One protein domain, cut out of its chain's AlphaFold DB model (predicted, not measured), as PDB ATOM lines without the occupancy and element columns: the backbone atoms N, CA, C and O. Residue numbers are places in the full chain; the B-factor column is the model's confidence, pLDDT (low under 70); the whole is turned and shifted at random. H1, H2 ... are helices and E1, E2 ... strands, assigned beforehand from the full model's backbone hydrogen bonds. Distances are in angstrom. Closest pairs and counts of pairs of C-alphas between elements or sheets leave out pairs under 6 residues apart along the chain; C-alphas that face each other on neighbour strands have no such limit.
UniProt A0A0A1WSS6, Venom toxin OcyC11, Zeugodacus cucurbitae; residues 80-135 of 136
ATOM      1  N   VAL A  80      34.634  31.491  27.138       91.62
ATOM      2  CA  VAL A  80      35.109  31.327  28.520       91.62
ATOM      3  C   VAL A  80      34.015  30.641  29.351       91.62
ATOM      4  O   VAL A  80      32.895  31.147  29.363       91.62
ATOM      5  N   PRO A  81      34.286  29.504  30.020       94.75
ATOM      6  CA  PRO A  81      33.301  28.873  30.894       94.75
ATOM      7  C   PRO A  81      33.054  29.721  32.160       94.75
ATOM      8  O   PRO A  81      33.945  30.472  32.563       94.75
ATOM      9  N   PRO A  82      31.883  29.595  32.816       95.06
ATOM     10  CA  PRO A  82      31.634  30.207  34.121       95.06
ATOM     11  C   PRO A  82      32.670  29.789  35.175       95.06
ATOM     12  O   PRO A  82      33.314  28.744  35.051       95.06
ATOM     13  N   GLU A  83      32.819  30.591  36.230       94.12
ATOM     14  CA  GLU A  83      33.732  30.285  37.336       94.12
ATOM     15  C   GLU A  83      33.401  28.928  37.978       94.12
ATOM     16  O   GLU A  83      32.237  28.556  38.128       94.12
ATOM     17  N   GLY A  84      34.438  28.161  38.326       95.75
ATOM     18  CA  GLY A  84      34.282  26.803  38.856       95.75
ATOM     19  C   GLY A  84      33.822  25.778  37.817       95.75
ATOM     20  O   GLY A  84      33.544  24.636  38.173       95.75
ATOM     21  N   CYS A  85      33.744  26.149  36.535       97.69
ATOM     22  CA  CYS A  85      33.360  25.254  35.455       97.69
ATOM     23  C   CYS A  85      34.428  25.143  34.362       97.69
ATOM     24  O   CYS A  85      35.277  26.011  34.165       97.69
ATOM     25  N   LYS A  86      34.344  24.061  33.589       97.12
ATOM     26  CA  LYS A  86      35.143  23.814  32.388       97.12
ATOM     27  C   LYS A  86      34.295  23.190  31.288       97.12
ATOM     28  O   LYS A  86      33.320  22.490  31.561       97.12
ATOM     29  N   TRP A  87      34.700  23.394  30.039       96.19
ATOM     30  CA  TRP A  87      34.103  22.681  28.913       96.19
ATOM     31  C   TRP A  87      34.561  21.219  28.896       96.19
ATOM     32  O   TRP A  87      35.758  20.934  28.859       96.19
ATOM     33  N   GLY A  88      33.596  20.308  28.916       95.81
ATOM     34  CA  GLY A  88      33.753  18.868  28.744       95.81
ATOM     35  C   GLY A  88      33.655  18.452  27.280       95.81
ATOM     36  O   GLY A  88      34.124  19.164  26.389       95.81
ATOM     37  N   ASP A  89      33.053  17.297  27.029       96.38
ATOM     38  CA  ASP A  89      32.967  16.726  25.686       96.38
ATOM     39  C   ASP A  89      31.991  17.481  24.780       96.38
ATOM     40  O   ASP A  89      31.115  18.226  25.234       96.38
ATOM     41  N   HIS A  90      32.159  17.282  23.475       95.75
ATOM     42  CA  HIS A  90      31.217  17.752  22.469       95.75
ATOM     43  C   HIS A  90      29.859  17.073  22.655       95.75
ATOM     44  O   HIS A  90      29.794  15.870  22.891       95.75
ATOM     45  N   VAL A  91      28.776  17.839  22.504       96.69
ATOM     46  CA  VAL A  91      27.405  17.304  22.551       96.69
ATOM     47  C   VAL A  91      27.193  16.307  21.414       96.69
ATOM     48  O   VAL A  91      26.627  15.236  21.605       96.69
ATOM     49  N   ASN A  92      27.672  16.665  20.221       95.81
ATOM     50  CA  ASN A  92      27.716  15.785  19.067       95.81
ATOM     51  C   ASN A  92      28.938  16.143  18.217       95.81
ATOM     52  O   ASN A  92      28.903  17.096  17.437       95.81
ATOM     53  N   ILE A  93      30.024  15.380  18.368       95.69
ATOM     54  CA  ILE A  93      31.246  15.609  17.590       95.69
ATOM     55  C   ILE A  93      31.018  15.401  16.095       95.69
ATOM     56  O   ILE A  93      31.728  16.019  15.312       95.69
ATOM     57  N   ASP A  94      30.023  14.600  15.696       94.56
ATOM     58  CA  ASP A  94      29.718  14.223  14.312       94.56
ATOM     59  C   ASP A  94      28.794  15.211  13.586       94.56
ATOM     60  O   ASP A  94      28.725  15.183  12.358       94.56
ATOM     61  N   ALA A  95      28.200  16.171  14.301       94.19
ATOM     62  CA  ALA A  95      27.395  17.240  13.708       94.19
ATOM     63  C   ALA A  95      28.194  18.101  12.698       94.19
ATOM     64  O   ALA A  95      29.435  18.096  12.728       94.19
ATOM     65  N   PRO A  96      27.515  18.846  11.802       93.62
ATOM     66  CA  PRO A  96      28.162  19.814  10.919       93.62
ATOM     67  C   PRO A  96      29.065  20.795  11.677       93.62
ATOM     68  O   PRO A  96      28.889  21.036  12.875       93.62
ATOM     69  N   PHE A  97      30.045  21.376  10.976       92.88
ATOM     70  CA  PHE A  97      30.871  22.434  11.558       92.88
ATOM     71  C   PHE A  97      29.991  23.593  12.050       92.88
ATOM     72  O   PHE A  97      28.910  23.825  11.523       92.88
ATOM     73  N   GLN A  98      30.444  24.305  13.080       91.62
ATOM     74  CA  GLN A  98      29.638  25.170  13.951       91.62
ATOM     75  C   GLN A  98      28.714  24.399  14.898       91.62
ATOM     76  O   GLN A  98      28.850  24.585  16.099       91.62
ATOM     77  N   GLU A  99      27.847  23.495  14.440       93.88
ATOM     78  CA  GLU A  99      26.945  22.754  15.347       93.88
ATOM     79  C   GLU A  99      27.699  21.838  16.307       93.88
ATOM     80  O   GLU A  99      27.403  21.804  17.504       93.88
ATOM     81  N   CYS A 100      28.731  21.154  15.809       95.31
ATOM     82  CA  CYS A 100      29.569  20.316  16.653       95.31
ATOM     83  C   CYS A 100      30.333  21.116  17.717       95.31
ATOM     84  O   CYS A 100      30.880  20.503  18.622       95.31
ATOM     85  N   CYS A 101      30.386  22.455  17.669       95.06
ATOM     86  CA  CYS A 101      31.114  23.262  18.656       95.06
ATOM     87  C   CYS A 101      30.433  23.307  20.029       95.06
ATOM     88  O   CYS A 101      31.070  23.679  21.015       95.06
ATOM     89  N   ALA A 102      29.164  22.902  20.112       95.62
ATOM     90  CA  ALA A 102      28.462  22.748  21.374       95.62
ATOM     91  C   ALA A 102      29.158  21.700  22.260       95.62
ATOM     92  O   ALA A 102      29.368  20.555  21.852       95.62
ATOM     93  N   ARG A 103      29.495  22.088  23.494       96.75
ATOM     94  CA  ARG A 103      30.139  21.229  24.500       96.75
ATOM     95  C   ARG A 103      29.355  21.239  25.804       96.75
ATOM     96  O   ARG A 103      28.698  22.230  26.126       96.75
ATOM     97  N   HIS A 104      29.424  20.149  26.556       97.50
ATOM     98  CA  HIS A 104      28.853  20.078  27.899       97.50
ATOM     99  C   HIS A 104      29.701  20.870  28.892       97.50
ATOM    100  O   HIS A 104      30.925  20.898  28.793       97.50
ATOM    101  N   LEU A 105      29.061  21.500  29.867       97.56
ATOM    102  CA  LEU A 105      29.722  22.186  30.963       97.56
ATOM    103  C   LEU A 105      29.861  21.231  32.156       97.56
ATOM    104  O   LEU A 105      28.917  20.536  32.532       97.56
ATOM    105  N   ILE A 106      31.052  21.196  32.747       97.56
ATOM    106  CA  ILE A 106      31.376  20.406  33.935       97.56
ATOM    107  C   ILE A 106      31.784  21.394  35.021       97.56
ATOM    108  O   ILE A 106      32.773  22.099  34.845       97.56
ATOM    109  N   CYS A 107      31.033  21.444  36.119       97.06
ATOM    110  CA  CYS A 107      31.253  22.391  37.210       97.06
ATOM    111  C   CYS A 107      31.584  21.683  38.521       97.06
ATOM    112  O   CYS A 107      30.968  20.663  38.856       97.06
ATOM    113  N   ASP A 108      32.509  22.261  39.277       92.81
ATOM    114  CA  ASP A 108      32.822  21.856  40.640       92.81
ATOM    115  C   ASP A 108      31.588  22.112  41.522       92.81
ATOM    116  O   ASP A 108      31.072  23.224  41.593       92.81
ATOM    117  N   GLY A 109      31.055  21.062  42.152       90.31
ATOM    118  CA  GLY A 109      29.798  21.137  42.914       90.31
ATOM    119  C   GLY A 109      28.520  20.895  42.097       90.31
ATOM    120  O   GLY A 109      27.433  20.863  42.671       90.31
ATOM    121  N   GLY A 110      28.637  20.638  40.791       93.50
ATOM    122  CA  GLY A 110      27.519  20.282  39.916       93.50
ATOM    123  C   GLY A 110      26.915  21.459  39.144       93.50
ATOM    124  O   GLY A 110      27.275  22.619  39.321       93.50
ATOM    125  N   LEU A 111      26.001  21.144  38.222       94.44
ATOM    126  CA  LEU A 111      25.345  22.144  37.378       94.44
ATOM    127  C   LEU A 111      24.191  22.819  38.122       94.44
ATOM    128  O   LEU A 111      23.175  22.181  38.399       94.44
ATOM    129  N   THR A 112      24.331  24.121  38.365       96.25
ATOM    130  CA  THR A 112      23.232  25.000  38.778       96.25
ATOM    131  C   THR A 112      22.298  25.291  37.598       96.25
ATOM    132  O   THR A 112      22.645  25.063  36.435       96.25
ATOM    133  N   ASP A 113      21.112  25.828  37.883       97.19
ATOM    134  CA  ASP A 113      20.174  26.249  36.835       97.19
ATOM    135  C   ASP A 113      20.737  27.393  35.984       97.19
ATOM    136  O   ASP A 113      20.581  27.388  34.764       97.19
ATOM    137  N   GLU A 114      21.475  28.321  36.596       95.88
ATOM    138  CA  GLU A 114      22.178  29.395  35.887       95.88
ATOM    139  C   GLU A 114      23.188  28.836  34.875       95.88
ATOM    140  O   GLU A 114      23.142  29.172  33.691       95.88
ATOM    141  N   ASN A 115      24.042  27.905  35.307       96.19
ATOM    142  CA  ASN A 115      25.037  27.278  34.438       96.19
ATOM    143  C   ASN A 115      24.392  26.432  33.330       96.19
ATOM    144  O   ASN A 115      24.913  26.354  32.215       96.19
ATOM    145  N   ARG A 116      23.224  25.833  33.600       96.69
ATOM    146  CA  ARG A 116      22.433  25.117  32.593       96.69
ATOM    147  C   ARG A 116      21.885  26.064  31.525       96.69
ATOM    148  O   ARG A 116      21.974  25.741  30.341       96.69
ATOM    149  N   LEU A 117      21.354  27.219  31.927       96.88
ATOM    150  CA  LEU A 117      20.862  28.247  31.006       96.88
ATOM    151  C   LEU A 117      22.001  28.848  30.179       96.88
ATOM    152  O   LEU A 117      21.864  28.996  28.965       96.88
ATOM    153  N   TYR A 118      23.145  29.125  30.807       95.38
ATOM    154  CA  TYR A 118      24.345  29.581  30.110       95.38
ATOM    155  C   TYR A 118      24.781  28.576  29.036       95.38
ATOM    156  O   TYR A 118      24.958  28.935  27.874       95.38
ATOM    157  N   GLN A 119      24.885  27.294  29.397       96.12
ATOM    158  CA  GLN A 119      25.220  26.229  28.454       96.12
ATOM    159  C   GLN A 119      24.234  26.175  27.275       96.12
ATOM    160  O   GLN A 119      24.668  26.120  26.125       96.12
ATOM    161  N   GLN A 120      22.924  26.224  27.539       96.81
ATOM    162  CA  GLN A 120      21.899  26.237  26.489       96.81
ATOM    163  C   GLN A 120      22.050  27.444  25.556       96.81
ATOM    164  O   GLN A 120      22.010  27.287  24.338       96.81
ATOM    165  N   HIS A 121      22.311  28.632  26.106       95.31
ATOM    166  CA  HIS A 121      22.543  29.834  25.310       95.31
ATOM    167  C   HIS A 121      23.733  29.680  24.346       95.31
ATOM    168  O   HIS A 121      23.645  30.087  23.182       95.31
ATOM    169  N   ILE A 122      24.830  29.069  24.809       94.06
ATOM    170  CA  ILE A 122      26.008  28.785  23.978       94.06
ATOM    171  C   ILE A 122      25.696  27.739  22.901       94.06
ATOM    172  O   ILE A 122      26.097  27.913  21.751       94.06
ATOM    173  N   TRP A 123      24.948  26.683  23.224       95.06
ATOM    174  CA  TRP A 123      24.517  25.699  22.224       95.06
ATOM    175  C   TRP A 123      23.692  26.347  21.111       95.06
ATOM    176  O   TRP A 123      24.003  26.177  19.932       95.06
ATOM    177  N   ASP A 124      22.715  27.178  21.473       94.19
ATOM    178  CA  ASP A 124      21.877  27.870  20.495       94.19
ATOM    179  C   ASP A 124      22.680  28.841  19.620       94.19
ATOM    180  O   ASP A 124      22.367  29.037  18.442       94.19
ATOM    181  N   MET A 125      23.714  29.477  20.182       91.38
ATOM    182  CA  MET A 125      24.621  30.347  19.432       91.38
ATOM    183  C   MET A 125      25.302  29.585  18.293       91.38
ATOM    184  O   MET A 125      25.285  30.050  17.151       91.38
ATOM    185  N   PHE A 126      25.832  28.400  18.582       90.69
ATOM    186  CA  PHE A 126      26.494  27.555  17.595       90.69
ATOM    187  C   PHE A 126      25.529  27.012  16.535       90.69
ATOM    188  O   PHE A 126      25.831  27.073  15.342       90.69
ATOM    189  N   SER A 127      24.320  26.604  16.931       87.94
ATOM    190  CA  SER A 127      23.280  26.198  15.978       87.94
ATOM    191  C   SER A 127      22.832  27.339  15.056       87.94
ATOM    192  O   SER A 127      22.524  27.107  13.889       87.94
ATOM    193  N   ARG A 128      22.789  28.589  15.539       83.44
ATOM    194  CA  ARG A 128      22.486  29.758  14.691       83.44
ATOM    195  C   ARG A 128      23.624  30.098  13.731       83.44
ATOM    196  O   ARG A 128      23.347  30.483  12.599       83.44
ATOM    197  N   SER A 129      24.874  29.961  14.175       77.69
ATOM    198  CA  SER A 129      26.060  30.212  13.345       77.69
ATOM    199  C   SER A 129      26.092  29.300  12.112       77.69
ATOM    200  O   SER A 129      26.304  29.784  11.003       77.69
ATOM    201  N   SER A 130      25.755  28.016  12.295       73.31
ATOM    202  CA  SER A 130      25.568  27.043  11.204       73.31
ATOM    203  C   SER A 130      24.576  27.547  10.150       73.31
ATOM    204  O   SER A 130      24.935  27.760   8.996       73.31
ATOM    205  N   LYS A 131      23.361  27.918  10.581       75.06
ATOM    206  CA  LYS A 131      22.311  28.420   9.679       75.06
ATOM    207  C   LYS A 131      22.720  29.666   8.900       75.06
ATOM    208  O   LYS A 131      22.214  29.885   7.806       75.06
ATOM    209  N   LYS A 132      23.576  30.528   9.454       68.75
ATOM    210  CA  LYS A 132      24.058  31.709   8.729       68.75
ATOM    211  C   LYS A 132      25.040  31.317   7.620       68.75
ATOM    212  O   LYS A 132      24.940  31.871   6.534       68.75
ATOM    213  N   ALA A 133      25.927  30.359   7.883       63.66
ATOM    214  CA  ALA A 133      26.937  29.898   6.931       63.66
ATOM    215  C   ALA A 133      26.361  29.161   5.707       63.66
ATOM    216  O   ALA A 133      27.046  29.070   4.693       63.66
ATOM    217  N   ASP A 134      25.132  28.648   5.791       60.28
ATOM    218  CA  ASP A 134      24.438  28.012   4.660       60.28
ATOM    219  C   ASP A 134      23.749  29.018   3.715       60.28
ATOM    220  O   ASP A 134      23.337  28.649   2.618       60.28
ATOM    221  N   ASN A 135      23.591  30.278   4.134       57.31
ATOM    222  CA  ASN A 135      22.883  31.324   3.381       57.31
ATOM    223  C   ASN A 135      23.828  32.283   2.622       57.31
ATOM    224  O   ASN A 135      23.374  33.327   2.149       57.31
TER     225      ASN A 135
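This is residues 80 to 135 of the 136 residues of the protein "Venom toxin OcyC11" of Zeugodacus cucurbitae (UniProt A0A0A1WSS6). A two-stranded hairpin, E1 and E2, lies beside one long helix, H1, which makes most of the length; E2 is the strand next to the helix, and a long loop joins the strands. The printed part has 56 residues with two strands and then one helix, E1 E2 H1, an antiparallel sheet E1 - E2, and mixed class. It is only just compact, close to loose, with a radius of gyration of the C-alphas of 12.0 A, and a rod spanning 41 by 19 by 16 A.

E1, residues 85 to 90, and E2, residues 103 to 107, form a hairpin, antiparallel at 149 degrees, with N 86 and O 106 2.8 A apart, within hydrogen-bond range. H1, residues 113 to 133, has 4 pairs of C-alphas within 8 A of E2, the closest those of Leu 105 and Gln 119, 6.6 A apart. E1 and H1 are apart. In H1, 16 of 17 O i to N i+4 pairs are within hydrogen-bond range.

E1 begins at C-alpha 85 (33.360, 25.254, 35.455) and measures 15.1 A; E2 measures 12.8 A. H1 measures 30.9 A and ends at C-alpha 133 (26.937, 29.898, 6.931).

The C-alphas farthest apart, of Gly 109 and Asn 135, are 41.4 A apart. The printed part has no cut. E1 to E2 is a long link; E2 to H1 is tight. Residues 132 to 135 have pLDDT under 70.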